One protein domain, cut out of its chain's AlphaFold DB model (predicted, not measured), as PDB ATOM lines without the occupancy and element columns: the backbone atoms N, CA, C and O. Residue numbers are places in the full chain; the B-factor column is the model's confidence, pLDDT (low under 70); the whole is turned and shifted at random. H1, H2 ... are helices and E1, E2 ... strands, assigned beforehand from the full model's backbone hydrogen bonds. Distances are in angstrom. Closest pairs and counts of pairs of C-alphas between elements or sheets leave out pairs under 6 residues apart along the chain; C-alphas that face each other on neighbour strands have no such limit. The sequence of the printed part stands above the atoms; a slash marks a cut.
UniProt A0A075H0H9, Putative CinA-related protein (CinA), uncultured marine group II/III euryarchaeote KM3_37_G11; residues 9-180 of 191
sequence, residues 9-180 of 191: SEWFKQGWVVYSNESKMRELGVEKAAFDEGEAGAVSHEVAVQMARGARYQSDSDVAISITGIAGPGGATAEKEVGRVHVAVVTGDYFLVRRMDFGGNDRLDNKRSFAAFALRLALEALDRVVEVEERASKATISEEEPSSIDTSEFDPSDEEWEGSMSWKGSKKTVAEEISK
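This is residues 9 to 180 of the 191 residues of the protein "Putative CinA-related protein (CinA)" of uncultured marine group II/III euryarchaeote KM3_37_G11 (UniProt A0A075H0H9). A four-stranded antiparallel sheet is sandwiched between helices, with the long helix H4 slanting over one face and H3 over the other, and H1 and H2 pack on H3 on the side away from the sheet. Residues 130 to 145, of which 130 to 139 belong to H4, stick out, and so do residues 175 to 180 at the end of the printed part, of which 175 to 178 belong to H5. The printed part has 172 residues with five named helices and four named strands in the order H1 H2 H3 E1 E2 E3 H4 E4 H5; the sheet's order is E1 E2 E3 E4. The class is mixed, helices and strands, and three layers are formed, helices being on both faces of the sheet. The whole is compact, with a radius of gyration of the C-alphas of 17.0 A, and spans 55 by 43 by 38 A.

Residues 9 to 20 hold no named element. H1 is residues 21 to 28, beginning at C-alpha 21 at (-41.349, 35.241, -23.841), and H2 is residues 33 to 36. H3, residues 45 to 59, is 21.1 A from first to last C-alpha. E1 is residues 63 to 69, 20.3 A long; E2 is residues 84 to 91, 23.6 A; and E3 is residues 94 to 101, 24.1 A. H4, residues 107 to 139, is the longest helix at 47.2 A, from C-alpha 107 at (-36.031, 15.540, -23.784) to C-alpha 139 at (-12.454, 41.744, 7.643). E4 is residues 160 to 164, 14.2 A long, and H5 is residues 174 to 178, ending at C-alpha 178 at (-53.209, 46.882, -12.354).

E1, E2 and E3 form a meander, each strand the antiparallel neighbour of the one before. In the hairpin of E1 and E2, N 66 and O 88 are 2.9 A apart, within hydrogen-bond range. In the hairpin of E2 and E3, N 89 and O 96 are within range at 2.8 A. E4 is antiparallel to E3 at 172 degrees between their directions, with N 97 and O 161 within range at 2.8 A; E1 and E4 are the edge strands. H3 is on the sheet at a height of 6.5 A, over E1 and E2, and its closest C-alphas to E1 are those of Ala 52 and Ser 66, 4.8 A apart. On the local plane it stands at 39 degrees to E1, slantwise to the strands. H4 is on the opposite face at a height of 7.8 A, over E1, E2 and E3, and its closest C-alphas to E2 are those of Ala 118 and Val 87, 5.8 A apart. On the local plane it stands at 31 degrees to E1, only just slantwise to the strands. H1 touches H3, the closest C-alphas being those of Leu 28 and Gly 54 at 4.3 A; they run the same way at a steep tilt of 38 degrees, only just steep. H2 only just touches H3, with 3 pairs of C-alphas within 8 A, through residues 46 to 47 of H3 alone; the closest are those of Ala 34 and Val 47, 6.0 A apart. H5 touches no helix and is not on the sheet. In H1, H3, H4 and H5 every O i to N i+4 pair is within hydrogen-bond range; H2 is too short for such a pair.

The C-alphas farthest apart are those of Gly 74 and Ile 141, at 55.4 A. Without the stretches that stand free, the body has 150 residues and spans 41 by 37 by 31 A. The printed part has no cut. The links E1 to E2, residues 70 to 83, and H4 to E4, residues 140 to 159, are long. The mean pLDDT of the printed part is 82.4; residues 37 to 40, 139 to 157 and 165 to 180 are under 70.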
ATOM      1  N   SER A   9     -42.160  22.835   2.531       92.62
ATOM      2  CA  SER A   9     -43.065  23.961   2.773       92.62
ATOM      3  C   SER A   9     -42.495  25.037   3.699       92.62
ATOM      4  O   SER A   9     -43.017  26.149   3.710       92.62
ATOM      5  N   GLU A  10     -41.475  24.741   4.506       94.62
ATOM      6  CA  GLU A  10     -40.848  25.705   5.416       94.62
ATOM      7  C   GLU A  10     -39.963  26.708   4.672       94.62
ATOM      8  O   GLU A  10     -39.970  27.881   5.035       94.62
ATOM      9  N   TRP A  11     -39.308  26.289   3.586       92.75
ATOM     10  CA  TRP A  11     -38.279  27.071   2.889       92.75
ATOM     11  C   TRP A  11     -38.529  27.260   1.382       92.75
ATOM     12  O   TRP A  11     -37.966  28.166   0.779       92.75
ATOM     13  N   PHE A  12     -39.416  26.480   0.759       95.38
ATOM     14  CA  PHE A  12     -39.857  26.668  -0.623       95.38
ATOM     15  C   PHE A  12     -41.315  27.136  -0.653       95.38
ATOM     16  O   PHE A  12     -42.235  26.368  -0.364       95.38
ATOM     17  N   LYS A  13     -41.535  28.414  -0.985       93.38
ATOM     18  CA  LYS A  13     -42.865  29.049  -0.924       93.38
ATOM     19  C   LYS A  13     -43.529  29.225  -2.283       93.38
ATOM     20  O   LYS A  13     -44.751  29.154  -2.374       93.38
ATOM     21  N   GLN A  14     -42.741  29.467  -3.326       95.25
ATOM     22  CA  GLN A  14     -43.253  29.904  -4.620       95.25
ATOM     23  C   GLN A  14     -42.338  29.454  -5.760       95.25
ATOM     24  O   GLN A  14     -41.135  29.282  -5.582       95.25
ATOM     25  N   GLY A  15     -42.920  29.262  -6.943       96.25
ATOM     26  CA  GLY A  15     -42.194  28.944  -8.165       96.25
ATOM     27  C   GLY A  15     -43.002  29.313  -9.406       96.25
ATOM     28  O   GLY A  15     -44.225  29.434  -9.345       96.25
ATOM     29  N   TRP A  16     -42.312  29.462 -10.536       97.81
ATOM     30  CA  TRP A  16     -42.904  29.855 -11.813       97.81
ATOM     31  C   TRP A  16     -42.554  28.865 -12.917       97.81
ATOM     32  O   TRP A  16     -41.432  28.368 -13.002       97.81
ATOM     33  N   VAL A  17     -43.509  28.634 -13.817       97.50
ATOM     34  CA  VAL A  17     -43.295  27.906 -15.071       97.50
ATOM     35  C   VAL A  17     -43.668  28.836 -16.223       97.50
ATOM     36  O   VAL A  17     -44.831  28.939 -16.606       97.50
ATOM     37  N   VAL A  18     -42.672  29.536 -16.772       96.19
ATOM     38  CA  VAL A  18     -42.859  30.585 -17.792       96.19
ATOM     39  C   VAL A  18     -42.352  30.143 -19.162       96.19
ATOM     40  O   VAL A  18     -41.187  30.306 -19.527       96.19
ATOM     41  N   TYR A  19     -43.247  29.552 -19.951       91.31
ATOM     42  CA  TYR A  19     -42.861  28.957 -21.231       91.31
ATOM     43  C   TYR A  19     -42.556  30.005 -22.313       91.31
ATOM     44  O   TYR A  19     -41.474  29.972 -22.899       91.31
ATOM     45  N   SER A  20     -43.464  30.955 -22.550       93.75
ATOM     46  CA  SER A  20     -43.311  31.960 -23.612       93.75
ATOM     47  C   SER A  20     -42.512  33.186 -23.162       93.75
ATOM     48  O   SER A  20     -42.340  33.415 -21.961       93.75
ATOM     49  N   ASN A  21     -42.028  33.974 -24.125       94.50
ATOM     50  CA  ASN A  21     -41.349  35.241 -23.841       94.50
ATOM     51  C   ASN A  21     -42.306  36.209 -23.142       94.50
ATOM     52  O   ASN A  21     -41.935  36.818 -22.147       94.50
ATOM     53  N   GLU A  22     -43.569  36.268 -23.567       95.12
ATOM     54  CA  GLU A  22     -44.600  37.096 -22.934       95.12
ATOM     55  C   GLU A  22     -44.811  36.723 -21.467       95.12
ATOM     56  O   GLU A  22     -44.909  37.607 -20.621       95.12
ATOM     57  N   SER A  23     -44.832  35.427 -21.139       96.88
ATOM     58  CA  SER A  23     -44.937  34.987 -19.746       96.88
ATOM     59  C   SER A  23     -43.676  35.309 -18.942       96.88
ATOM     60  O   SER A  23     -43.791  35.672 -17.780       96.88
ATOM     61  N   LYS A  24     -42.475  35.229 -19.531       97.00
ATOM     62  CA  LYS A  24     -41.236  35.661 -18.854       97.00
ATOM     63  C   LYS A  24     -41.263  37.162 -18.544       97.00
ATOM     64  O   LYS A  24     -40.936  37.552 -17.427       97.00
ATOM     65  N   MET A  25     -41.708  37.983 -19.497       96.50
ATOM     66  CA  MET A  25     -41.853  39.430 -19.303       96.50
ATOM     67  C   MET A  25     -42.904  39.745 -18.236       96.50
ATOM     68  O   MET A  25     -42.624  40.450 -17.275       96.50
ATOM     69  N   ARG A  26     -44.112  39.183 -18.366       97.56
ATOM     70  CA  ARG A  26     -45.236  39.492 -17.472       97.56
ATOM     71  C   ARG A  26     -45.024  38.981 -16.051       97.56
ATOM     72  O   ARG A  26     -45.291  39.703 -15.100       97.56
ATOM     73  N   GLU A  27     -44.584  37.734 -15.912       97.69
ATOM     74  CA  GLU A  27     -44.529  37.068 -14.609       97.69
ATOM     75  C   GLU A  27     -43.199  37.268 -13.895       97.69
ATOM     76  O   GLU A  27     -43.155  37.045 -12.698       97.69
ATOM     77  N   LEU A  28     -42.113  37.627 -14.588       97.62
ATOM     78  CA  LEU A  28     -40.783  37.766 -13.978       97.62
ATOM     79  C   LEU A  28     -40.088  39.082 -14.354       97.62
ATOM     80  O   LEU A  28     -38.949  39.294 -13.957       97.62
ATOM     81  N   GLY A  29     -40.747  39.980 -15.088       96.25
ATOM     82  CA  GLY A  29     -40.182  41.289 -15.417       96.25
ATOM     83  C   GLY A  29     -38.951  41.224 -16.320       96.25
ATOM     84  O   GLY A  29     -38.133  42.135 -16.270       96.25
ATOM     85  N   VAL A  30     -38.798  40.157 -17.114       96.00
ATOM     86  CA  VAL A  30     -37.748  40.105 -18.140       96.00
ATOM     87  C   VAL A  30     -37.996  41.239 -19.133       96.00
ATOM     88  O   VAL A  30     -39.119  41.428 -19.597       96.00
ATOM     89  N   GLU A  31     -36.972  42.017 -19.437       93.94
ATOM     90  CA  GLU A  31     -37.057  43.127 -20.367       93.94
ATOM     91  C   GLU A  31     -37.153  42.609 -21.798       93.94
ATOM     92  O   GLU A  31     -36.544  41.607 -22.170       93.94
ATOM     93  N   LYS A  32     -37.914  43.313 -22.640       92.69
ATOM     94  CA  LYS A  32     -38.051  42.929 -24.047       92.69
ATOM     95  C   LYS A  32     -36.693  42.912 -24.765       92.69
ATOM     96  O   LYS A  32     -36.454  42.018 -25.572       92.69
ATOM     97  N   ALA A  33     -35.818  43.861 -24.421       90.75
ATOM     98  CA  ALA A  33     -34.477  43.987 -24.983       90.75
ATOM     99  C   ALA A  33     -33.642  42.707 -24.814       90.75
ATOM    100  O   ALA A  33     -32.945  42.334 -25.750       90.75
ATOM    101  N   ALA A  34     -33.830  41.965 -23.716       88.88
ATOM    102  CA  ALA A  34     -33.110  40.718 -23.447       88.88
ATOM    103  C   ALA A  34     -33.395  39.594 -24.460       88.88
ATOM    104  O   ALA A  34     -32.679  38.594 -24.530       88.88
ATOM    105  N   PHE A  35     -34.477  39.717 -25.237       88.88
ATOM    106  CA  PHE A  35     -34.780  38.807 -26.345       88.88
ATOM    107  C   PHE A  35     -34.275  39.320 -27.695       88.88
ATOM    108  O   PHE A  35     -34.176  38.522 -28.628       88.88
ATOM    109  N   ASP A  36     -34.002  40.623 -27.796       80.62
ATOM    110  CA  ASP A  36     -33.654  41.329 -29.030       80.62
ATOM    111  C   ASP A  36     -32.122  41.414 -29.243       80.62
ATOM    112  O   ASP A  36     -31.676  41.775 -30.336       80.62
ATOM    113  N   GLU A  37     -31.307  41.043 -28.245       61.72
ATOM    114  CA  GLU A  37     -29.841  40.948 -28.348       61.72
ATOM    115  C   GLU A  37     -29.388  39.776 -29.253       61.72
ATOM    116  O   GLU A  37     -28.970  38.706 -28.810       61.72
ATOM    117  N   GLY A  38     -29.485  39.965 -30.571       62.00
ATOM    118  CA  GLY A  38     -28.917  39.060 -31.579       62.00
ATOM    119  C   GLY A  38     -29.485  37.631 -31.554       62.00
ATOM    120  O   GLY A  38     -30.684  37.418 -31.389       62.00
ATOM    121  N   GLU A  39     -28.624  36.623 -31.738       56.56
ATOM    122  CA  GLU A  39     -29.017  35.202 -31.691       56.56
ATOM    123  C   GLU A  39     -29.276  34.700 -30.249       56.56
ATOM    124  O   GLU A  39     -29.640  33.536 -30.055       56.56
ATOM    125  N   ALA A  40     -29.123  35.533 -29.205       67.56
ATOM    126  CA  ALA A  40     -29.222  35.127 -27.796       67.56
ATOM    127  C   ALA A  40     -30.654  34.731 -27.374       67.56
ATOM    128  O   ALA A  40     -30.836  33.706 -26.708       67.56
ATOM    129  N   GLY A  41     -31.683  35.442 -27.841       85.31
ATOM    130  CA  GLY A  41     -33.093  35.074 -27.667       85.31
ATOM    131  C   GLY A  41     -33.480  34.606 -26.251       85.31
ATOM    132  O   GLY A  41     -32.904  34.999 -25.246       85.31
ATOM    133  N   ALA A  42     -34.466  33.709 -26.150       89.00
ATOM    134  CA  ALA A  42     -34.990  33.256 -24.852       89.00
ATOM    135  C   ALA A  42     -34.039  32.350 -24.044       89.00
ATOM    136  O   ALA A  42     -34.308  32.079 -22.871       89.00
ATOM    137  N   VAL A  43     -32.985  31.819 -24.671       93.12
ATOM    138  CA  VAL A  43     -32.021  30.882 -24.071       93.12
ATOM    139  C   VAL A  43     -30.656  31.562 -24.054       93.12
ATOM    140  O   VAL A  43     -29.817  31.314 -24.926       93.12
ATOM    141  N   SER A  44     -30.485  32.438 -23.067       93.06
ATOM    142  CA  SER A  44     -29.310  33.281 -22.836       93.06
ATOM    143  C   SER A  44     -29.050  33.452 -21.336       93.06
ATOM    144  O   SER A  44     -29.933  33.200 -20.505       93.06
ATOM    145  N   HIS A  45     -27.835  33.883 -20.988       93.75
ATOM    146  CA  HIS A  45     -27.468  34.212 -19.612       93.75
ATOM    147  C   HIS A  45     -28.285  35.408 -19.094       93.75
ATOM    148  O   HIS A  45     -28.789  35.357 -17.975       93.75
ATOM    149  N   GLU A  46     -28.501  36.432 -19.925       93.69
ATOM    150  CA  GLU A  46     -29.243  37.641 -19.563       93.69
ATOM    151  C   GLU A  46     -30.689  37.319 -19.159       93.69
ATOM    152  O   GLU A  46     -31.133  37.675 -18.063       93.69
ATOM    153  N   VAL A  47     -31.403  36.541 -19.984       95.62
ATOM    154  CA  VAL A  47     -32.768  36.095 -19.670       95.62
ATOM    155  C   VAL A  47     -32.779  35.246 -18.400       95.62
ATOM    156  O   VAL A  47     -33.677  35.402 -17.572       95.62
ATOM    157  N   ALA A  48     -31.788  34.370 -18.198       97.38
ATOM    158  CA  ALA A  48     -31.692  33.581 -16.972       97.38
ATOM    159  C   ALA A  48     -31.543  34.484 -15.732       97.38
ATOM    160  O   ALA A  48     -32.304  34.336 -14.771       97.38
ATOM    161  N   VAL A  49     -30.624  35.454 -15.752       96.81
ATOM    162  CA  VAL A  49     -30.402  36.383 -14.632       96.81
ATOM    163  C   VAL A  49     -31.653  37.211 -14.352       96.81
ATOM    164  O   VAL A  49     -32.089  37.283 -13.201       96.81
ATOM    165  N   GLN A  50     -32.290  37.773 -15.383       97.00
ATOM    166  CA  GLN A  50     -33.515  38.558 -15.216       97.00
ATOM    167  C   GLN A  50     -34.674  37.712 -14.673       97.00
ATOM    168  O   GLN A  50     -35.377  38.151 -13.765       97.00
ATOM    169  N   MET A  51     -34.833  36.465 -15.136       98.19
ATOM    170  CA  MET A  51     -35.824  35.534 -14.583       98.19
ATOM    171  C   MET A  51     -35.576  35.238 -13.098       98.19
ATOM    172  O   MET A  51     -36.522  35.243 -12.311       98.19
ATOM    173  N   ALA A  52     -34.324  34.976 -12.702       98.12
ATOM    174  CA  ALA A  52     -33.979  34.690 -11.307       98.12
ATOM    175  C   ALA A  52     -34.202  35.924 -10.420       98.12
ATOM    176  O   ALA A  52     -34.815  35.825  -9.358       98.12
ATOM    177  N   ARG A  53     -33.794  37.104 -10.897       96.62
ATOM    178  CA  ARG A  53     -34.037  38.394 -10.243       96.62
ATOM    179  C   ARG A  53     -35.530  38.660 -10.044       96.62
ATOM    180  O   ARG A  53     -35.944  39.010  -8.940       96.62
ATOM    181  N   GLY A  54     -36.333  38.478 -11.089       97.38
ATOM    182  CA  GLY A  54     -37.781  38.642 -11.036       97.38
ATOM    183  C   GLY A  54     -38.445  37.699 -10.043       97.38
ATOM    184  O   GLY A  54     -39.260  38.131  -9.230       97.38
ATOM    185  N   ALA A  55     -38.046  36.424 -10.064       98.00
ATOM    186  CA  ALA A  55     -38.557  35.414  -9.143       98.00
ATOM    187  C   ALA A  55     -38.223  35.768  -7.690       98.00
ATOM    188  O   ALA A  55     -39.104  35.708  -6.832       98.00
ATOM    189  N   ARG A  56     -36.983  36.198  -7.419       96.38
ATOM    190  CA  ARG A  56     -36.560  36.641  -6.086       96.38
ATOM    191  C   ARG A  56     -37.397  37.820  -5.601       96.38
ATOM    192  O   ARG A  56     -37.973  37.763  -4.523       96.38
ATOM    193  N   TYR A  57     -37.515  38.857  -6.430       95.56
ATOM    194  CA  TYR A  57     -38.268  40.062  -6.092       95.56
ATOM    195  C   TYR A  57     -39.748  39.769  -5.812       95.56
ATOM    196  O   TYR A  57     -40.312  40.314  -4.869       95.56
ATOM    197  N   GLN A  58     -40.385  38.904  -6.605       96.06
ATOM    198  CA  GLN A  58     -41.806  38.604  -6.429       96.06
ATOM    199  C   GLN A  58     -42.115  37.631  -5.292       96.06
ATOM    200  O   GLN A  58     -43.221  37.677  -4.761       96.06
ATOM    201  N   SER A  59     -41.181  36.743  -4.947       95.94
ATOM    202  CA  SER A  59     -41.366  35.787  -3.845       95.94
ATOM    203  C   SER A  59     -40.822  36.278  -2.507       95.94
ATOM    204  O   SER A  59     -41.077  35.623  -1.498       95.94
ATOM    205  N   ASP A  60     -40.082  37.393  -2.496       95.38
ATOM    206  CA  ASP A  60     -39.324  37.878  -1.334       95.38
ATOM    207  C   ASP A  60     -38.379  36.798  -0.770       95.38
ATOM    208  O   ASP A  60     -38.194  36.664   0.437       95.38
ATOM    209  N   SER A  61     -37.825  35.958  -1.655       95.75
ATOM    210  CA  SER A  61     -36.957  34.853  -1.259       95.75
ATOM    211  C   SER A  61     -35.509  35.301  -1.054       95.75
ATOM    212  O   SER A  61     -34.996  36.198  -1.728       95.75
ATOM    213  N   ASP A  62     -34.789  34.613  -0.169       95.12
ATOM    214  CA  ASP A  62     -33.347  34.830  -0.008       95.12
ATOM    215  C   ASP A  62     -32.565  34.380  -1.249       95.12
ATOM    216  O   ASP A  62     -31.586  35.017  -1.642       95.12
ATOM    217  N   VAL A  63     -33.043  33.307  -1.890       96.44
ATOM    218  CA  VAL A  63     -32.434  32.660  -3.055       96.44
ATOM    219  C   VAL A  63     -33.483  32.446  -4.139       96.44
ATOM    220  O   VAL A  63     -34.599  32.001  -3.857       96.44
ATOM    221  N   ALA A  64     -33.119  32.696  -5.392       98.00
ATOM    222  CA  ALA A  64     -33.910  32.310  -6.553       98.00
ATOM    223  C   ALA A  64     -33.044  31.613  -7.599       98.00
ATOM    224  O   ALA A  64     -31.902  31.998  -7.836       98.00
ATOM    225  N   ILE A  65     -33.621  30.598  -8.243       98.25
ATOM    226  CA  ILE A  65     -32.985  29.815  -9.301       98.25
ATOM    227  C   ILE A  65     -33.855  29.934 -10.550       98.25
ATOM    228  O   ILE A  65     -35.071  29.736 -10.482       98.25
ATOM    229  N   SER A  66     -33.245  30.210 -11.697       98.50
ATOM    230  CA  SER A  66     -33.912  30.181 -12.996       98.50
ATOM    231  C   SER A  66     -33.243  29.183 -13.933       98.50
ATOM    232  O   SER A  66     -32.056  28.882 -13.819       98.50
ATOM    233  N   ILE A  67     -34.030  28.651 -14.867       98.31
ATOM    234  CA  ILE A  67     -33.561  27.726 -15.894       98.31
ATOM    235  C   ILE A  67     -34.209  28.132 -17.216       98.31
ATOM    236  O   ILE A  67     -35.438  28.184 -17.314       98.31
ATOM    237  N   THR A  68     -33.397  28.358 -18.245       96.94
ATOM    238  CA  THR A  68     -33.865  28.486 -19.629       96.94
ATOM    239  C   THR A  68     -32.993  27.640 -20.552       96.94
ATOM    240  O   THR A  68     -31.770  27.669 -20.467       96.94
ATOM    241  N   GLY A  69     -33.604  26.817 -21.406       95.06
ATOM    242  CA  GLY A  69     -32.861  25.826 -22.184       95.06
ATOM    243  C   GLY A  69     -33.670  25.133 -23.275       95.06
ATOM    244  O   GLY A  69     -34.902  25.152 -23.281       95.06
ATOM    245  N   ILE A  70     -32.954  24.476 -24.186       94.56
ATOM    246  CA  ILE A  70     -33.488  23.751 -25.340       94.56
ATOM    247  C   ILE A  70     -33.487  22.258 -25.007       94.56
ATOM    248  O   ILE A  70     -32.537  21.537 -25.286       94.56
ATOM    249  N   ALA A  71     -34.565  21.761 -24.400       93.31
ATOM    250  CA  ALA A  71     -34.635  20.347 -24.013       93.31
ATOM    251  C   ALA A  71     -34.790  19.379 -25.207       93.31
ATOM    252  O   ALA A  71     -34.521  18.191 -25.053       93.31
ATOM    253  N   GLY A  72     -35.235  19.851 -26.378       91.00
ATOM    254  CA  GLY A  72     -35.445  19.024 -27.573       91.00
ATOM    255  C   GLY A  72     -36.849  18.408 -27.713       91.00
ATOM    256  O   GLY A  72     -37.745  18.669 -26.897       91.00
ATOM    257  N   PRO A  73     -37.090  17.604 -28.769       87.06
ATOM    258  CA  PRO A  73     -36.129  17.240 -29.821       87.06
ATOM    259  C   PRO A  73     -35.906  18.338 -30.880       87.06
ATOM    260  O   PRO A  73     -34.991  18.223 -31.682       87.06
ATOM    261  N   GLY A  74     -36.731  19.390 -30.900       83.50
ATOM    262  CA  GLY A  74     -36.554  20.561 -31.768       83.50
ATOM    263  C   GLY A  74     -36.076  21.799 -31.005       83.50
ATOM    264  O   GLY A  74     -35.856  21.745 -29.795       83.50
ATOM    265  N   GLY A  75     -35.976  22.926 -31.712       80.44
ATOM    266  CA  GLY A  75     -35.602  24.222 -31.132       80.44
ATOM    267  C   GLY A  75     -34.105  24.523 -31.149       80.44
ATOM    268  O   GLY A  75     -33.716  25.568 -30.642       80.44
ATOM    269  N   ALA A  76     -33.289  23.641 -31.733       80.75
ATOM    270  CA  ALA A  76     -31.895  23.948 -32.021       80.75
ATOM    271  C   ALA A  76     -31.770  24.966 -33.164       80.75
ATOM    272  O   ALA A  76     -32.567  24.952 -34.107       80.75
ATOM    273  N   THR A  77     -30.747  25.807 -33.086       82.19
ATOM    274  CA  THR A  77     -30.267  26.671 -34.171       82.19
ATOM    275  C   THR A  77     -28.853  26.242 -34.567       82.19
ATOM    276  O   THR A  77     -28.278  25.355 -33.938       82.19
ATOM    277  N   ALA A  78     -28.278  26.859 -35.605       77.00
ATOM    278  CA  ALA A  78     -26.888  26.594 -35.986       77.00
ATOM    279  C   ALA A  78     -25.898  26.884 -34.840       77.00
ATOM    280  O   ALA A  78     -24.865  26.233 -34.743       77.00
ATOM    281  N   GLU A  79     -26.243  27.825 -33.959       79.00
ATOM    282  CA  GLU A  79     -25.400  28.256 -32.843       79.00
ATOM    283  C   GLU A  79     -25.788  27.616 -31.499       79.00
ATOM    284  O   GLU A  79     -25.009  27.672 -30.546       79.00
ATOM    285  N   LYS A  80     -26.985  27.015 -31.390       83.56
ATOM    286  CA  LYS A  80     -27.528  26.463 -30.137       83.56
ATOM    287  C   LYS A  80     -28.108  25.082 -30.330       83.56
ATOM    288  O   LYS A  80     -29.181  24.916 -30.902       83.56
ATOM    289  N   GLU A  81     -27.441  24.094 -29.765       88.56
ATOM    290  CA  GLU A  81     -27.864  22.709 -29.897       88.56
ATOM    291  C   GLU A  81     -28.950  22.325 -28.882       88.56
ATOM    292  O   GLU A  81     -29.152  22.961 -27.841       88.56
ATOM    293  N   VAL A  82     -29.659  21.234 -29.184       93.31
ATOM    294  CA  VAL A  82     -30.482  20.553 -28.181       93.31
ATOM    295  C   VAL A  82     -29.580  20.115 -27.026       93.31
ATOM    296  O   VAL A  82     -28.494  19.588 -27.241       93.31
ATOM    297  N   GLY A  83     -30.043  20.335 -25.799       94.50
ATOM    298  CA  GLY A  83     -29.273  20.093 -24.584       94.50
ATOM    299  C   GLY A  83     -28.606  21.347 -24.018       94.50
ATOM    300  O   GLY A  83     -28.100  21.276 -22.900       94.50
ATOM    301  N   ARG A  84     -28.648  22.492 -24.716       95.19
ATOM    302  CA  ARG A  84     -28.184  23.773 -24.167       95.19
ATOM    303  C   ARG A  84     -29.097  24.283 -23.060       95.19
ATOM    304  O   ARG A  84     -30.314  24.373 -23.245       95.19
ATOM    305  N   VAL A  85     -28.511  24.707 -21.947       96.69
ATOM    306  CA  VAL A  85     -29.208  25.356 -20.833       96.69
ATOM    307  C   VAL A  85     -28.372  26.483 -20.234       96.69
ATOM    308  O   VAL A  85     -27.155  26.371 -20.129       96.69
ATOM    309  N   HIS A  86     -29.044  27.553 -19.821       97.31
ATOM    310  CA  HIS A  86     -28.512  28.571 -18.925       97.31
ATOM    311  C   HIS A  86     -29.258  28.487 -17.597       97.31
ATOM    312  O   HIS A  86     -30.493  28.401 -17.566       97.31
ATOM    313  N   VAL A  87     -28.501  28.502 -16.506       98.56
ATOM    314  CA  VAL A  87     -29.030  28.544 -15.143       98.56
ATOM    315  C   VAL A  87     -28.451  29.763 -14.461       98.56
ATOM    316  O   VAL A  87     -27.232  29.908 -14.444       98.56
ATOM    317  N   ALA A  88     -29.310  30.589 -13.869       98.44
ATOM    318  CA  ALA A  88     -28.884  31.651 -12.969       98.44
ATOM    319  C   ALA A  88     -29.369  31.380 -11.543       98.44
ATOM    320  O   ALA A  88     -30.482  30.895 -11.328       98.44
ATOM    321  N   VAL A  89     -28.531  31.737 -10.579       98.50
ATOM    322  CA  VAL A  89     -28.828  31.752  -9.152       98.50
ATOM    323  C   VAL A  89     -28.578  33.161  -8.649       98.50
ATOM    324  O   VAL A  89     -27.513  33.721  -8.888       98.50
ATOM    325  N   VAL A  90     -29.558  33.731  -7.959       97.38
ATOM    326  CA  VAL A  90     -29.443  35.032  -7.293       97.38
ATOM    327  C   VAL A  90     -29.658  34.808  -5.806       97.38
ATOM    328  O   VAL A  90     -30.659  34.206  -5.418       97.38
ATOM    329  N   THR A  91     -28.733  35.287  -4.978       94.75
ATOM    330  CA  THR A  91     -28.798  35.184  -3.519       94.75
ATOM    331  C   THR A  91     -28.219  36.438  -2.872       94.75
ATOM    332  O   THR A  91     -27.089  36.825  -3.148       94.75
ATOM    333  N   GLY A  92     -29.022  37.119  -2.050       87.25
ATOM    334  CA  GLY A  92     -28.659  38.441  -1.529       87.25
ATOM    335  C   GLY A  92     -28.323  39.422  -2.659       87.25
ATOM    336  O   GLY A  92     -29.135  39.632  -3.566       87.25
ATOM    337  N   ASP A  93     -27.116  39.981  -2.600       86.94
ATOM    338  CA  ASP A  93     -26.543  40.835  -3.641       86.94
ATOM    339  C   ASP A  93     -25.663  40.052  -4.619       86.94
ATOM    340  O   ASP A  93     -25.148  40.618  -5.562       86.94
ATOM    341  N   TYR A  94     -25.488  38.748  -4.461       91.69
ATOM    342  CA  TYR A  94     -24.666  37.943  -5.356       91.69
ATOM    343  C   TYR A  94     -25.507  37.259  -6.438       91.69
ATOM    344  O   TYR A  94     -26.646  36.835  -6.207       91.69
ATOM    345  N   PHE A  95     -24.930  37.100  -7.627       95.31
ATOM    346  CA  PHE A  95     -25.466  36.198  -8.637       95.31
ATOM    347  C   PHE A  95     -24.372  35.355  -9.284       95.31
ATOM    348  O   PHE A  95     -23.231  35.786  -9.437       95.31
ATOM    349  N   LEU A  96     -24.769  34.160  -9.712       96.50
ATOM    350  CA  LEU A  96     -23.960  33.232 -10.489       96.50
ATOM    351  C   LEU A  96     -24.812  32.685 -11.627       96.50
ATOM    352  O   LEU A  96     -25.906  32.167 -11.396       96.50
ATOM    353  N   VAL A  97     -24.319  32.769 -12.855       97.44
ATOM    354  CA  VAL A  97     -24.970  32.190 -14.029       97.44
ATOM    355  C   VAL A  97     -23.971  31.347 -14.803       97.44
ATOM    356  O   VAL A  97     -22.815  31.724 -14.968       97.44
ATOM    357  N   ARG A  98     -24.415  30.180 -15.270       97.62
ATOM    358  CA  ARG A  98     -23.609  29.307 -16.124       97.62
ATOM    359  C   ARG A  98     -24.407  28.723 -17.271       97.62
ATOM    360  O   ARG A  98     -25.599  28.418 -17.138       97.62
ATOM    361  N   ARG A  99     -23.704  28.509 -18.379       95.94
ATOM    362  CA  ARG A  99     -24.156  27.733 -19.531       95.94
ATOM    363  C   ARG A  99     -23.648  26.297 -19.418       95.94
ATOM    364  O   ARG A  99     -22.528  26.060 -18.983       95.94
ATOM    365  N   MET A 100     -24.454  25.332 -19.851       95.31
ATOM    366  CA  MET A 100     -24.000  23.959 -20.076       95.31
ATOM    367  C   MET A 100     -24.702  23.342 -21.288       95.31
ATOM    368  O   MET A 100     -25.893  23.570 -21.503       95.31
ATOM    369  N   ASP A 101     -23.964  22.533 -22.048       94.44
ATOM    370  CA  ASP A 101     -24.458  21.804 -23.215       94.44
ATOM    371  C   ASP A 101     -24.435  20.295 -22.941       94.44
ATOM    372  O   ASP A 101     -23.381  19.669 -22.865       94.44
ATOM    373  N   PHE A 102     -25.618  19.697 -22.769       92.00
ATOM    374  CA  PHE A 102     -25.766  18.267 -22.469       92.00
ATOM    375  C   PHE A 102     -25.830  17.363 -23.715       92.00
ATOM    376  O   PHE A 102     -25.754  16.141 -23.585       92.00
ATOM    377  N   GLY A 103     -25.947  17.942 -24.915       81.19
ATOM    378  CA  GLY A 103     -25.886  17.227 -26.193       81.19
ATOM    379  C   GLY A 103     -27.044  16.254 -26.457       81.19
ATOM    380  O   GLY A 103     -28.188  16.491 -26.067       81.19
ATOM    381  N   GLY A 104     -26.733  15.150 -27.156       74.81
ATOM    382  CA  GLY A 104     -27.660  14.185 -27.783       74.81
ATOM    383  C   GLY A 104     -28.546  13.335 -26.860       74.81
ATOM    384  O   GLY A 104     -28.955  12.241 -27.248       74.81
ATOM    385  N   ASN A 105     -28.842  13.814 -25.658       87.75
ATOM    386  CA  ASN A 105     -29.831  13.223 -24.767       87.75
ATOM    387  C   ASN A 105     -31.255  13.425 -25.299       87.75
ATOM    388  O   ASN A 105     -31.543  14.345 -26.073       87.75
ATOM    389  N   ASP A 106     -32.183  12.599 -24.816       93.12
ATOM    390  CA  ASP A 106     -33.601  12.835 -25.049       93.12
ATOM    391  C   ASP A 106     -34.149  13.994 -24.189       93.12
ATOM    392  O   ASP A 106     -33.500  14.523 -23.279       93.12
ATOM    393  N   ARG A 107     -35.389  14.410 -24.475       94.81
ATOM    394  CA  ARG A 107     -36.031  15.540 -23.784       94.81
ATOM    395  C   ARG A 107     -36.171  15.325 -22.277       94.81
ATOM    396  O   ARG A 107     -36.147  16.300 -21.524       94.81
ATOM    397  N   LEU A 108     -36.406  14.092 -21.832       95.44
ATOM    398  CA  LEU A 108     -36.600  13.786 -20.419       95.44
ATOM    399  C   LEU A 108     -35.265  13.837 -19.674       95.44
ATOM    400  O   LEU A 108     -35.189  14.441 -18.601       95.44
ATOM    401  N   ASP A 109     -34.221  13.271 -20.267       95.50
ATOM    402  CA  ASP A 109     -32.877  13.260 -19.701       95.50
ATOM    403  C   ASP A 109     -32.253  14.657 -19.684       95.50
ATOM    404  O   ASP A 109     -31.654  15.043 -18.675       95.50
ATOM    405  N   ASN A 110     -32.506  15.482 -20.704       96.19
ATOM    406  CA  ASN A 110     -32.143  16.901 -20.675       96.19
ATOM    407  C   ASN A 110     -32.825  17.635 -19.516       96.19
ATOM    408  O   ASN A 110     -32.155  18.289 -18.724       96.19
ATOM    409  N   LYS A 111     -34.142  17.476 -19.328       95.56
ATOM    410  CA  LYS A 111     -34.852  18.116 -18.203       95.56
ATOM    411  C   LYS A 111     -34.294  17.709 -16.838       95.56
ATOM    412  O   LYS A 111     -34.174  18.556 -15.954       95.56
ATOM    413  N   ARG A 112     -33.961  16.427 -16.655       95.69
ATOM    414  CA  ARG A 112     -33.340  15.922 -15.420       95.69
ATOM    415  C   ARG A 112     -31.957  16.526 -15.204       95.69
ATOM    416  O   ARG A 112     -31.662  16.979 -14.100       95.69
ATOM    417  N   SER A 113     -31.151  16.565 -16.258       96.62
ATOM    418  CA  SER A 113     -29.801  17.125 -16.235       96.62
ATOM    419  C   SER A 113     -29.817  18.619 -15.921       96.62
ATOM    420  O   SER A 113     -29.074  19.065 -15.054       96.62
ATOM    421  N   PHE A 114     -30.741  19.373 -16.524       97.25
ATOM    422  CA  PHE A 114     -30.910  20.805 -16.273       97.25
ATOM    423  C   PHE A 114     -31.288  21.070 -14.812       97.25
ATOM    424  O   PHE A 114     -30.702  21.936 -14.171       97.25
ATOM    425  N   ALA A 115     -32.230  20.297 -14.259       96.81
ATOM    426  CA  ALA A 115     -32.625  20.428 -12.859       96.81
ATOM    427  C   ALA A 115     -31.474  20.084 -11.897       96.81
ATOM    428  O   ALA A 115     -31.248  20.800 -10.923       96.81
ATOM    429  N   ALA A 116     -30.723  19.013 -12.170       96.19
ATOM    430  CA  ALA A 116     -29.569  18.630 -11.360       96.19
ATOM    431  C   ALA A 116     -28.449  19.679 -11.421       96.19
ATOM    432  O   ALA A 116     -27.853  20.002 -10.394       96.19
ATOM    433  N   PHE A 117     -28.184  20.226 -12.608       97.69
ATOM    434  CA  PHE A 117     -27.222  21.304 -12.808       97.69
ATOM    435  C   PHE A 117     -27.623  22.559 -12.036       97.69
ATOM    436  O   PHE A 117     -26.803  23.116 -11.312       97.69
ATOM    437  N   ALA A 118     -28.902  22.929 -12.094       98.06
ATOM    438  CA  ALA A 118     -29.413  24.090 -11.386       98.06
ATOM    439  C   ALA A 118     -29.260  23.990  -9.865       98.06
ATOM    440  O   ALA A 118     -28.830  24.940  -9.219       98.06
ATOM    441  N   LEU A 119     -29.554  22.820  -9.291       96.38
ATOM    442  CA  LEU A 119     -29.387  22.591  -7.855       96.38
ATOM    443  C   LEU A 119     -27.914  22.594  -7.430       96.38
ATOM    444  O   LEU A 119     -27.597  23.114  -6.367       96.38
ATOM    445  N   ARG A 120     -27.008  22.048  -8.251       96.94
ATOM    446  CA  ARG A 120     -25.562  22.110  -7.975       96.94
ATOM    447  C   ARG A 120     -25.046  23.544  -8.001       96.94
ATOM    448  O   ARG A 120     -24.319  23.925  -7.093       96.94
ATOM    449  N   LEU A 121     -25.461  24.327  -8.997       97.56
ATOM    450  CA  LEU A 121     -25.081  25.734  -9.100       97.56
ATOM    451  C   LEU A 121     -25.601  26.544  -7.907       97.56
ATOM    452  O   LEU A 121     -24.916  27.435  -7.422       97.56
ATOM    453  N   ALA A 122     -26.794  26.212  -7.405       96.62
ATOM    454  CA  ALA A 122     -27.358  26.867  -6.231       96.62
ATOM    455  C   ALA A 122     -26.570  26.579  -4.950       96.62
ATOM    456  O   ALA A 122     -26.349  27.497  -4.166       96.62
ATOM    457  N   LEU A 123     -26.122  25.334  -4.755       95.56
ATOM    458  CA  LEU A 123     -25.246  24.984  -3.634       95.56
ATOM    459  C   LEU A 123     -23.921  25.748  -3.716       95.56
ATOM    460  O   LEU A 123     -23.520  26.367  -2.741       95.56
ATOM    461  N   GLU A 124     -23.301  25.788  -4.894       95.94
ATOM    462  CA  GLU A 124     -22.054  26.528  -5.096       95.94
ATOM    463  C   GLU A 124     -22.211  28.033  -4.846       95.94
ATOM    464  O   GLU A 124     -21.361  28.645  -4.205       95.94
ATOM    465  N   ALA A 125     -23.300  28.642  -5.324       95.31
ATOM    466  CA  ALA A 125     -23.568  30.054  -5.076       95.31
ATOM    467  C   ALA A 125     -23.724  30.346  -3.575       95.31
ATOM    468  O   ALA A 125     -23.185  31.336  -3.089       95.31
ATOM    469  N   LEU A 126     -24.422  29.474  -2.841       94.00
ATOM    470  CA  LEU A 126     -24.572  29.594  -1.390       94.00
ATOM    471  C   LEU A 126     -23.235  29.443  -0.659       94.00
ATOM    472  O   LEU A 126     -22.940  30.259   0.211       94.00
ATOM    473  N   ASP A 127     -22.415  28.465  -1.042       93.69
ATOM    474  CA  ASP A 127     -21.083  28.274  -0.461       93.69
ATOM    475  C   ASP A 127     -20.210  29.526  -0.674       93.69
ATOM    476  O   ASP A 127     -19.596  30.020   0.273       93.69
ATOM    477  N   ARG A 128     -20.228  30.116  -1.882       91.56
ATOM    478  CA  ARG A 128     -19.501  31.364  -2.179       91.56
ATOM    479  C   ARG A 128     -19.974  32.530  -1.308       91.56
ATOM    480  O   ARG A 128     -19.134  33.274  -0.801       91.56
ATOM    481  N   VAL A 129     -21.287  32.697  -1.110       89.50
ATOM    482  CA  VAL A 129     -21.816  33.765  -0.241       89.50
ATOM    483  C   VAL A 129     -21.385  33.558   1.204       89.50
ATOM    484  O   VAL A 129     -20.869  34.496   1.806       89.50
ATOM    485  N   VAL A 130     -21.501  32.341   1.738       88.56
ATOM    486  CA  VAL A 130     -21.071  32.034   3.111       88.56
ATOM    487  C   VAL A 130     -19.581  32.329   3.292       88.56
ATOM    488  O   VAL A 130     -19.188  32.981   4.257       88.56
ATOM    489  N   GLU A 131     -18.733  31.930   2.343       86.75
ATOM    490  CA  GLU A 131     -17.300  32.231   2.391       86.75
ATOM    491  C   GLU A 131     -17.000  33.736   2.347       86.75
ATOM    492  O   GLU A 131     -16.028  34.195   2.959       86.75
ATOM    493  N   VAL A 132     -17.777  34.511   1.587       82.69
ATOM    494  CA  VAL A 132     -17.647  35.972   1.528       82.69
ATOM    495  C   VAL A 132     -18.111  36.601   2.836       82.69
ATOM    496  O   VAL A 132     -17.385  37.429   3.373       82.69
ATOM    497  N   GLU A 133     -19.245  36.186   3.393       83.88
ATOM    498  CA  GLU A 133     -19.757  36.674   4.679       83.88
ATOM    499  C   GLU A 133     -18.811  36.338   5.837       83.88
ATOM    500  O   GLU A 133     -18.545  37.183   6.692       83.88
ATOM    501  N   GLU A 134     -18.226  35.140   5.852       83.62
ATOM    502  CA  GLU A 134     -17.212  34.765   6.836       83.62
ATOM    503  C   GLU A 134     -15.938  35.602   6.698       83.62
ATOM    504  O   GLU A 134     -15.332  35.989   7.704       83.62
ATOM    505  N   ARG A 135     -15.495  35.863   5.460       77.81
ATOM    506  CA  ARG A 135     -14.349  36.739   5.189       77.81
ATOM    507  C   ARG A 135     -14.657  38.175   5.584       77.81
ATOM    508  O   ARG A 135     -13.815  38.783   6.231       77.81
ATOM    509  N   ALA A 136     -15.844  38.680   5.261       76.19
ATOM    510  CA  ALA A 136     -16.315  40.001   5.640       76.19
ATOM    511  C   ALA A 136     -16.379  40.119   7.162       76.19
ATOM    512  O   ALA A 136     -15.725  40.990   7.697       76.19
ATOM    513  N   SER A 137     -16.997  39.182   7.881       74.75
ATOM    514  CA  SER A 137     -17.018  39.141   9.354       74.75
ATOM    515  C   SER A 137     -15.613  39.175   9.983       74.75
ATOM    516  O   SER A 137     -15.388  39.844  10.992       74.75
ATOM    517  N   LYS A 138     -14.628  38.516   9.353       73.00
ATOM    518  CA  LYS A 138     -13.205  38.596   9.744       73.00
ATOM    519  C   LYS A 138     -12.555  39.933   9.350       73.00
ATOM    520  O   LYS A 138     -11.648  40.390  10.041       73.00
ATOM    521  N   ALA A 139     -12.992  40.530   8.243       62.03
ATOM    522  CA  ALA A 139     -12.454  41.744   7.643       62.03
ATOM    523  C   ALA A 139     -13.132  43.036   8.111       62.03
ATOM    524  O   ALA A 139     -12.479  44.054   8.011       62.03
ATOM    525  N   THR A 140     -14.331  43.045   8.712       50.94
ATOM    526  CA  THR A 140     -15.012  44.215   9.331       50.94
ATOM    527  C   THR A 140     -14.250  44.757  10.561       50.94
ATOM    528  O   THR A 140     -14.726  45.599  11.315       50.94
ATOM    529  N   ILE A 141     -13.006  44.312  10.741       54.69
ATOM    530  CA  ILE A 141     -11.926  44.985  11.466       54.69
ATOM    531  C   ILE A 141     -11.265  46.100  10.595       54.69
ATOM    532  O   ILE A 141     -10.477  46.894  11.102       54.69
ATOM    533  N   SER A 142     -11.609  46.223   9.309       47.94
ATOM    534  CA  SER A 142     -11.152  47.231   8.339       47.94
ATOM    535  C   SER A 142     -12.163  47.376   7.181       47.94
ATOM    536  O   SER A 142     -12.366  46.437   6.415       47.94
ATOM    537  N   GLU A 143     -12.807  48.537   7.062       42.06
ATOM    538  CA  GLU A 143     -13.904  48.814   6.113       42.06
ATOM    539  C   GLU A 143     -13.423  49.247   4.715       42.06
ATOM    540  O   GLU A 143     -12.515  50.069   4.621       42.06
ATOM    541  N   GLU A 144     -14.100  48.781   3.654       38.56
ATOM    542  CA  GLU A 144     -14.326  49.519   2.394       38.56
ATOM    543  C   GLU A 144     -15.544  48.935   1.628       38.56
ATOM    544  O   GLU A 144     -15.760  47.723   1.609       38.56
ATOM    545  N   GLU A 145     -16.362  49.819   1.043       36.56
ATOM    546  CA  GLU A 145     -17.682  49.574   0.419       36.56
ATOM    547  C   GLU A 145     -17.591  49.230  -1.087       36.56
ATOM    548  O   GLU A 145     -16.770  49.836  -1.783       36.56
ATOM    549  N   PRO A 146     -18.463  48.367  -1.657       39.72
ATOM    550  CA  PRO A 146     -18.464  48.104  -3.094       39.72
ATOM    551  C   PRO A 146     -19.416  49.013  -3.892       39.72
ATOM    552  O   PRO A 146     -20.546  49.313  -3.507       39.72
ATOM    553  N   SER A 147     -18.927  49.420  -5.066       37.41
ATOM    554  CA  SER A 147     -19.597  50.235  -6.081       37.41
ATOM    555  C   SER A 147     -20.466  49.418  -7.050       37.41
ATOM    556  O   SER A 147     -20.256  48.228  -7.255       37.41
ATOM    557  N   SER A 148     -21.421  50.105  -7.676       33.38
ATOM    558  CA  SER A 148     -22.472  49.597  -8.569       33.38
ATOM    559  C   SER A 148     -22.021  48.764  -9.777       33.38
ATOM    560  O   SER A 148     -21.057  49.136 -10.441       33.38
ATOM    561  N   ILE A 149     -22.807  47.731 -10.116       46.62
ATOM    562  CA  ILE A 149     -22.649  46.897 -11.324       46.62
ATOM    563  C   ILE A 149     -22.874  47.690 -12.610       46.62
ATOM    564  O   ILE A 149     -23.918  48.325 -12.774       46.62
ATOM    565  N   ASP A 150     -21.961  47.485 -13.556       45.16
ATOM    566  CA  ASP A 150     -22.153  47.655 -14.993       45.16
ATOM    567  C   ASP A 150     -22.183  46.262 -15.652       45.16
ATOM    568  O   ASP A 150     -21.259  45.471 -15.478       45.16
ATOM    569  N   THR A 151     -23.272  45.920 -16.346       47.12
ATOM    570  CA  THR A 151     -23.440  44.618 -17.018       47.12
ATOM    571  C   THR A 151     -22.953  44.631 -18.470       47.12
ATOM    572  O   THR A 151     -23.106  43.634 -19.168       47.12
ATOM    573  N   SER A 152     -22.387  45.741 -18.952       52.62
ATOM    574  CA  SER A 152     -21.931  45.875 -20.343       52.62
ATOM    575  C   SER A 152     -20.579  45.209 -20.643       52.62
ATOM    576  O   SER A 152     -20.177  45.157 -21.803       52.62
ATOM    577  N   GLU A 153     -19.898  44.658 -19.629       52.19
ATOM    578  CA  GLU A 153     -18.604  43.968 -19.775       52.19
ATOM    579  C   GLU A 153     -18.711  42.436 -19.916       52.19
ATOM    580  O   GLU A 153     -17.689  41.758 -20.008       52.19
ATOM    581  N   PHE A 154     -19.918  41.863 -19.940       56.69
ATOM    582  CA  PHE A 154     -20.080  40.410 -20.035       56.69
ATOM    583  C   PHE A 154     -19.906  39.907 -21.475       56.69
ATOM    584  O   PHE A 154     -20.673  40.268 -22.367       56.69
ATOM    585  N   ASP A 155     -18.916  39.037 -21.698       64.75
ATOM    586  CA  ASP A 155     -18.736  38.356 -22.981       64.75
ATOM    587  C   ASP A 155     -19.845  37.299 -23.149       64.75
ATOM    588  O   ASP A 155     -19.935  36.359 -22.353       64.75
ATOM    589  N   PRO A 156     -20.719  37.405 -24.165       57.75
ATOM    590  CA  PRO A 156     -21.805  36.450 -24.371       57.75
ATOM    591  C   PRO A 156     -21.323  35.041 -24.756       57.75
ATOM    592  O   PRO A 156     -22.125  34.102 -24.744       57.75
ATOM    593  N   SER A 157     -20.044  34.877 -25.113       62.72
ATOM    594  CA  SER A 157     -19.444  33.590 -25.469       62.72
ATOM    595  C   SER A 157     -18.945  32.780 -24.269       62.72
ATOM    596  O   SER A 157     -18.804  31.555 -24.406       62.72
ATOM    597  N   ASP A 158     -18.771  33.429 -23.111       74.56
ATOM    598  CA  ASP A 158     -18.326  32.795 -21.872       74.56
ATOM    599  C   ASP A 158     -19.293  31.695 -21.403       74.56
ATOM    600  O   ASP A 158     -20.427  31.548 -21.867       74.56
ATOM    601  N   GLU A 159     -18.810  30.836 -20.510       80.06
ATOM    602  CA  GLU A 159     -19.608  29.743 -19.939       80.06
ATOM    603  C   GLU A 159     -20.085  30.043 -18.516       80.06
ATOM    604  O   GLU A 159     -20.980  29.364 -18.007       80.06
ATOM    605  N   GLU A 160     -19.511  31.066 -17.885       83.31
ATOM    606  CA  GLU A 160     -19.756  31.473 -16.506       83.31
ATOM    607  C   GLU A 160     -19.731  32.996 -16.397       83.31
ATOM    608  O   GLU A 160     -18.837  33.642 -16.931       83.31
ATOM    609  N   TRP A 161     -20.690  33.544 -15.650       88.50
ATOM    610  CA  TRP A 161     -20.705  34.946 -15.258       88.50
ATOM    611  C   TRP A 161     -21.090  35.049 -13.779       88.50
ATOM    612  O   TRP A 161     -22.027  34.390 -13.318       88.50
ATOM    613  N   GLU A 162     -20.380  35.886 -13.031       87.31
ATOM    614  CA  GLU A 162     -20.640  36.162 -11.617       87.31
ATOM    615  C   GLU A 162     -20.546  37.664 -11.327       87.31
ATOM    616  O   GLU A 162     -19.910  38.412 -12.073       87.31
ATOM    617  N   GLY A 163     -21.171  38.121 -10.241       83.19
ATOM    618  CA  GLY A 163     -21.063  39.517  -9.815       83.19
ATOM    619  C   GLY A 163     -21.898  39.873  -8.584       83.19
ATOM    620  O   GLY A 163     -22.654  39.052  -8.062       83.19
ATOM    621  N   SER A 164     -21.757  41.121  -8.121       77.81
ATOM    622  CA  SER A 164     -22.399  41.662  -6.907       77.81
ATOM    623  C   SER A 164     -23.331  42.846  -7.201       77.81
ATOM    624  O   SER A 164     -22.855  43.921  -7.543       77.81
ATOM    625  N   MET A 165     -24.649  42.679  -7.114       67.56
ATOM    626  CA  MET A 165     -25.699  43.630  -7.479       67.56
ATOM    627  C   MET A 165     -25.870  44.760  -6.459       67.56
ATOM    628  O   MET A 165     -26.125  44.514  -5.288       67.56
ATOM    629  N   SER A 166     -25.851  46.016  -6.925       51.81
ATOM    630  CA  SER A 166     -26.316  47.168  -6.138       51.81
ATOM    631  C   SER A 166     -27.759  47.516  -6.517       51.81
ATOM    632  O   SER A 166     -28.025  48.013  -7.618       51.81
ATOM    633  N   TRP A 167     -28.719  47.277  -5.626       52.62
ATOM    634  CA  TRP A 167     -30.136  47.480  -5.928       52.62
ATOM    635  C   TRP A 167     -30.564  48.945  -5.753       52.62
ATOM    636  O   TRP A 167     -30.786  49.414  -4.638       52.62
ATOM    637  N   LYS A 168     -30.807  49.672  -6.853       37.72
ATOM    638  CA  LYS A 168     -31.692  50.852  -6.802       37.72
ATOM    639  C   LYS A 168     -33.133  50.355  -6.760       37.72
ATOM    640  O   LYS A 168     -33.730  50.054  -7.790       37.72
ATOM    641  N   GLY A 169     -33.672  50.207  -5.554       35.47
ATOM    642  CA  GLY A 169     -35.029  49.714  -5.350       35.47
ATOM    643  C   GLY A 169     -36.076  50.632  -5.982       35.47
ATOM    644  O   GLY A 169     -36.352  51.706  -5.460       35.47
ATOM    645  N   SER A 170     -36.734  50.184  -7.051       36.66
ATOM    646  CA  SER A 170     -38.109  50.602  -7.315       36.66
ATOM    647  C   SER A 170     -39.029  49.478  -6.857       36.66
ATOM    648  O   SER A 170     -39.296  48.538  -7.602       36.66
ATOM    649  N   LYS A 171     -39.508  49.569  -5.612       40.22
ATOM    650  CA  LYS A 171     -40.676  48.808  -5.166       40.22
ATOM    651  C   LYS A 171     -41.883  49.320  -5.947       40.22
ATOM    652  O   LYS A 171     -42.511  50.293  -5.544       40.22
ATOM    653  N   LYS A 172     -42.157  48.725  -7.099       38.09
ATOM    654  CA  LYS A 172     -43.489  48.750  -7.697       38.09
ATOM    655  C   LYS A 172     -43.857  47.316  -7.996       38.09
ATOM    656  O   LYS A 172     -43.106  46.591  -8.644       38.09
ATOM    657  N   THR A 173     -44.951  46.874  -7.410       44.50
ATOM    658  CA  THR A 173     -45.488  45.538  -7.644       44.50
ATOM    659  C   THR A 173     -46.425  45.585  -8.849       44.50
ATOM    660  O   THR A 173     -47.078  46.599  -9.092       44.50
ATOM    661  N   VAL A 174     -46.532  44.488  -9.601       47.38
ATOM    662  CA  VAL A 174     -47.476  44.364 -10.734       47.38
ATOM    663  C   VAL A 174     -48.927  44.618 -10.280       47.38
ATOM    664  O   VAL A 174     -49.735  45.174 -11.020       47.38
ATOM    665  N   ALA A 175     -49.243  44.315  -9.016       47.16
ATOM    666  CA  ALA A 175     -50.528  44.631  -8.390       47.16
ATOM    667  C   ALA A 175     -50.823  46.147  -8.311       47.16
ATOM    668  O   ALA A 175     -51.980  46.555  -8.401       47.16
ATOM    669  N   GLU A 176     -49.797  46.995  -8.187       45.12
ATOM    670  CA  GLU A 176     -49.941  48.458  -8.151       45.12
ATOM    671  C   GLU A 176     -50.059  49.088  -9.546       45.12
ATOM    672  O   GLU A 176     -50.551  50.210  -9.665       45.12
ATOM    673  N   GLU A 177     -49.650  48.389 -10.608       46.53
ATOM    674  CA  GLU A 177     -49.905  48.827 -11.987       46.53
ATOM    675  C   GLU A 177     -51.317  48.462 -12.451       46.53
ATOM    676  O   GLU A 177     -51.968  49.263 -13.123       46.53
ATOM    677  N   ILE A 178     -51.843  47.312 -12.017       46.28
ATOM    678  CA  ILE A 178     -53.209  46.882 -12.354       46.28
ATOM    679  C   ILE A 178     -54.263  47.784 -11.689       46.28
ATOM    680  O   ILE A 178     -55.312  48.024 -12.279       46.28
ATOM    681  N   SER A 179     -53.978  48.375 -10.520       45.28
ATOM    682  CA  SER A 179     -54.907  49.309  -9.858       45.28
ATOM    683  C   SER A 179     -55.067  50.659 -10.574       45.28
ATOM    684  O   SER A 179     -55.979  51.418 -10.248       45.28
ATOM    685  N   LYS A 180     -54.208  50.964 -11.559       46.91
ATOM    686  CA  LYS A 180     -54.322  52.159 -12.412       46.91
ATOM    687  C   LYS A 180     -55.065  51.911 -13.719       46.91
ATOM    688  O   LYS A 180     -55.337  52.871 -14.438       46.91
TER     689      LYS A 180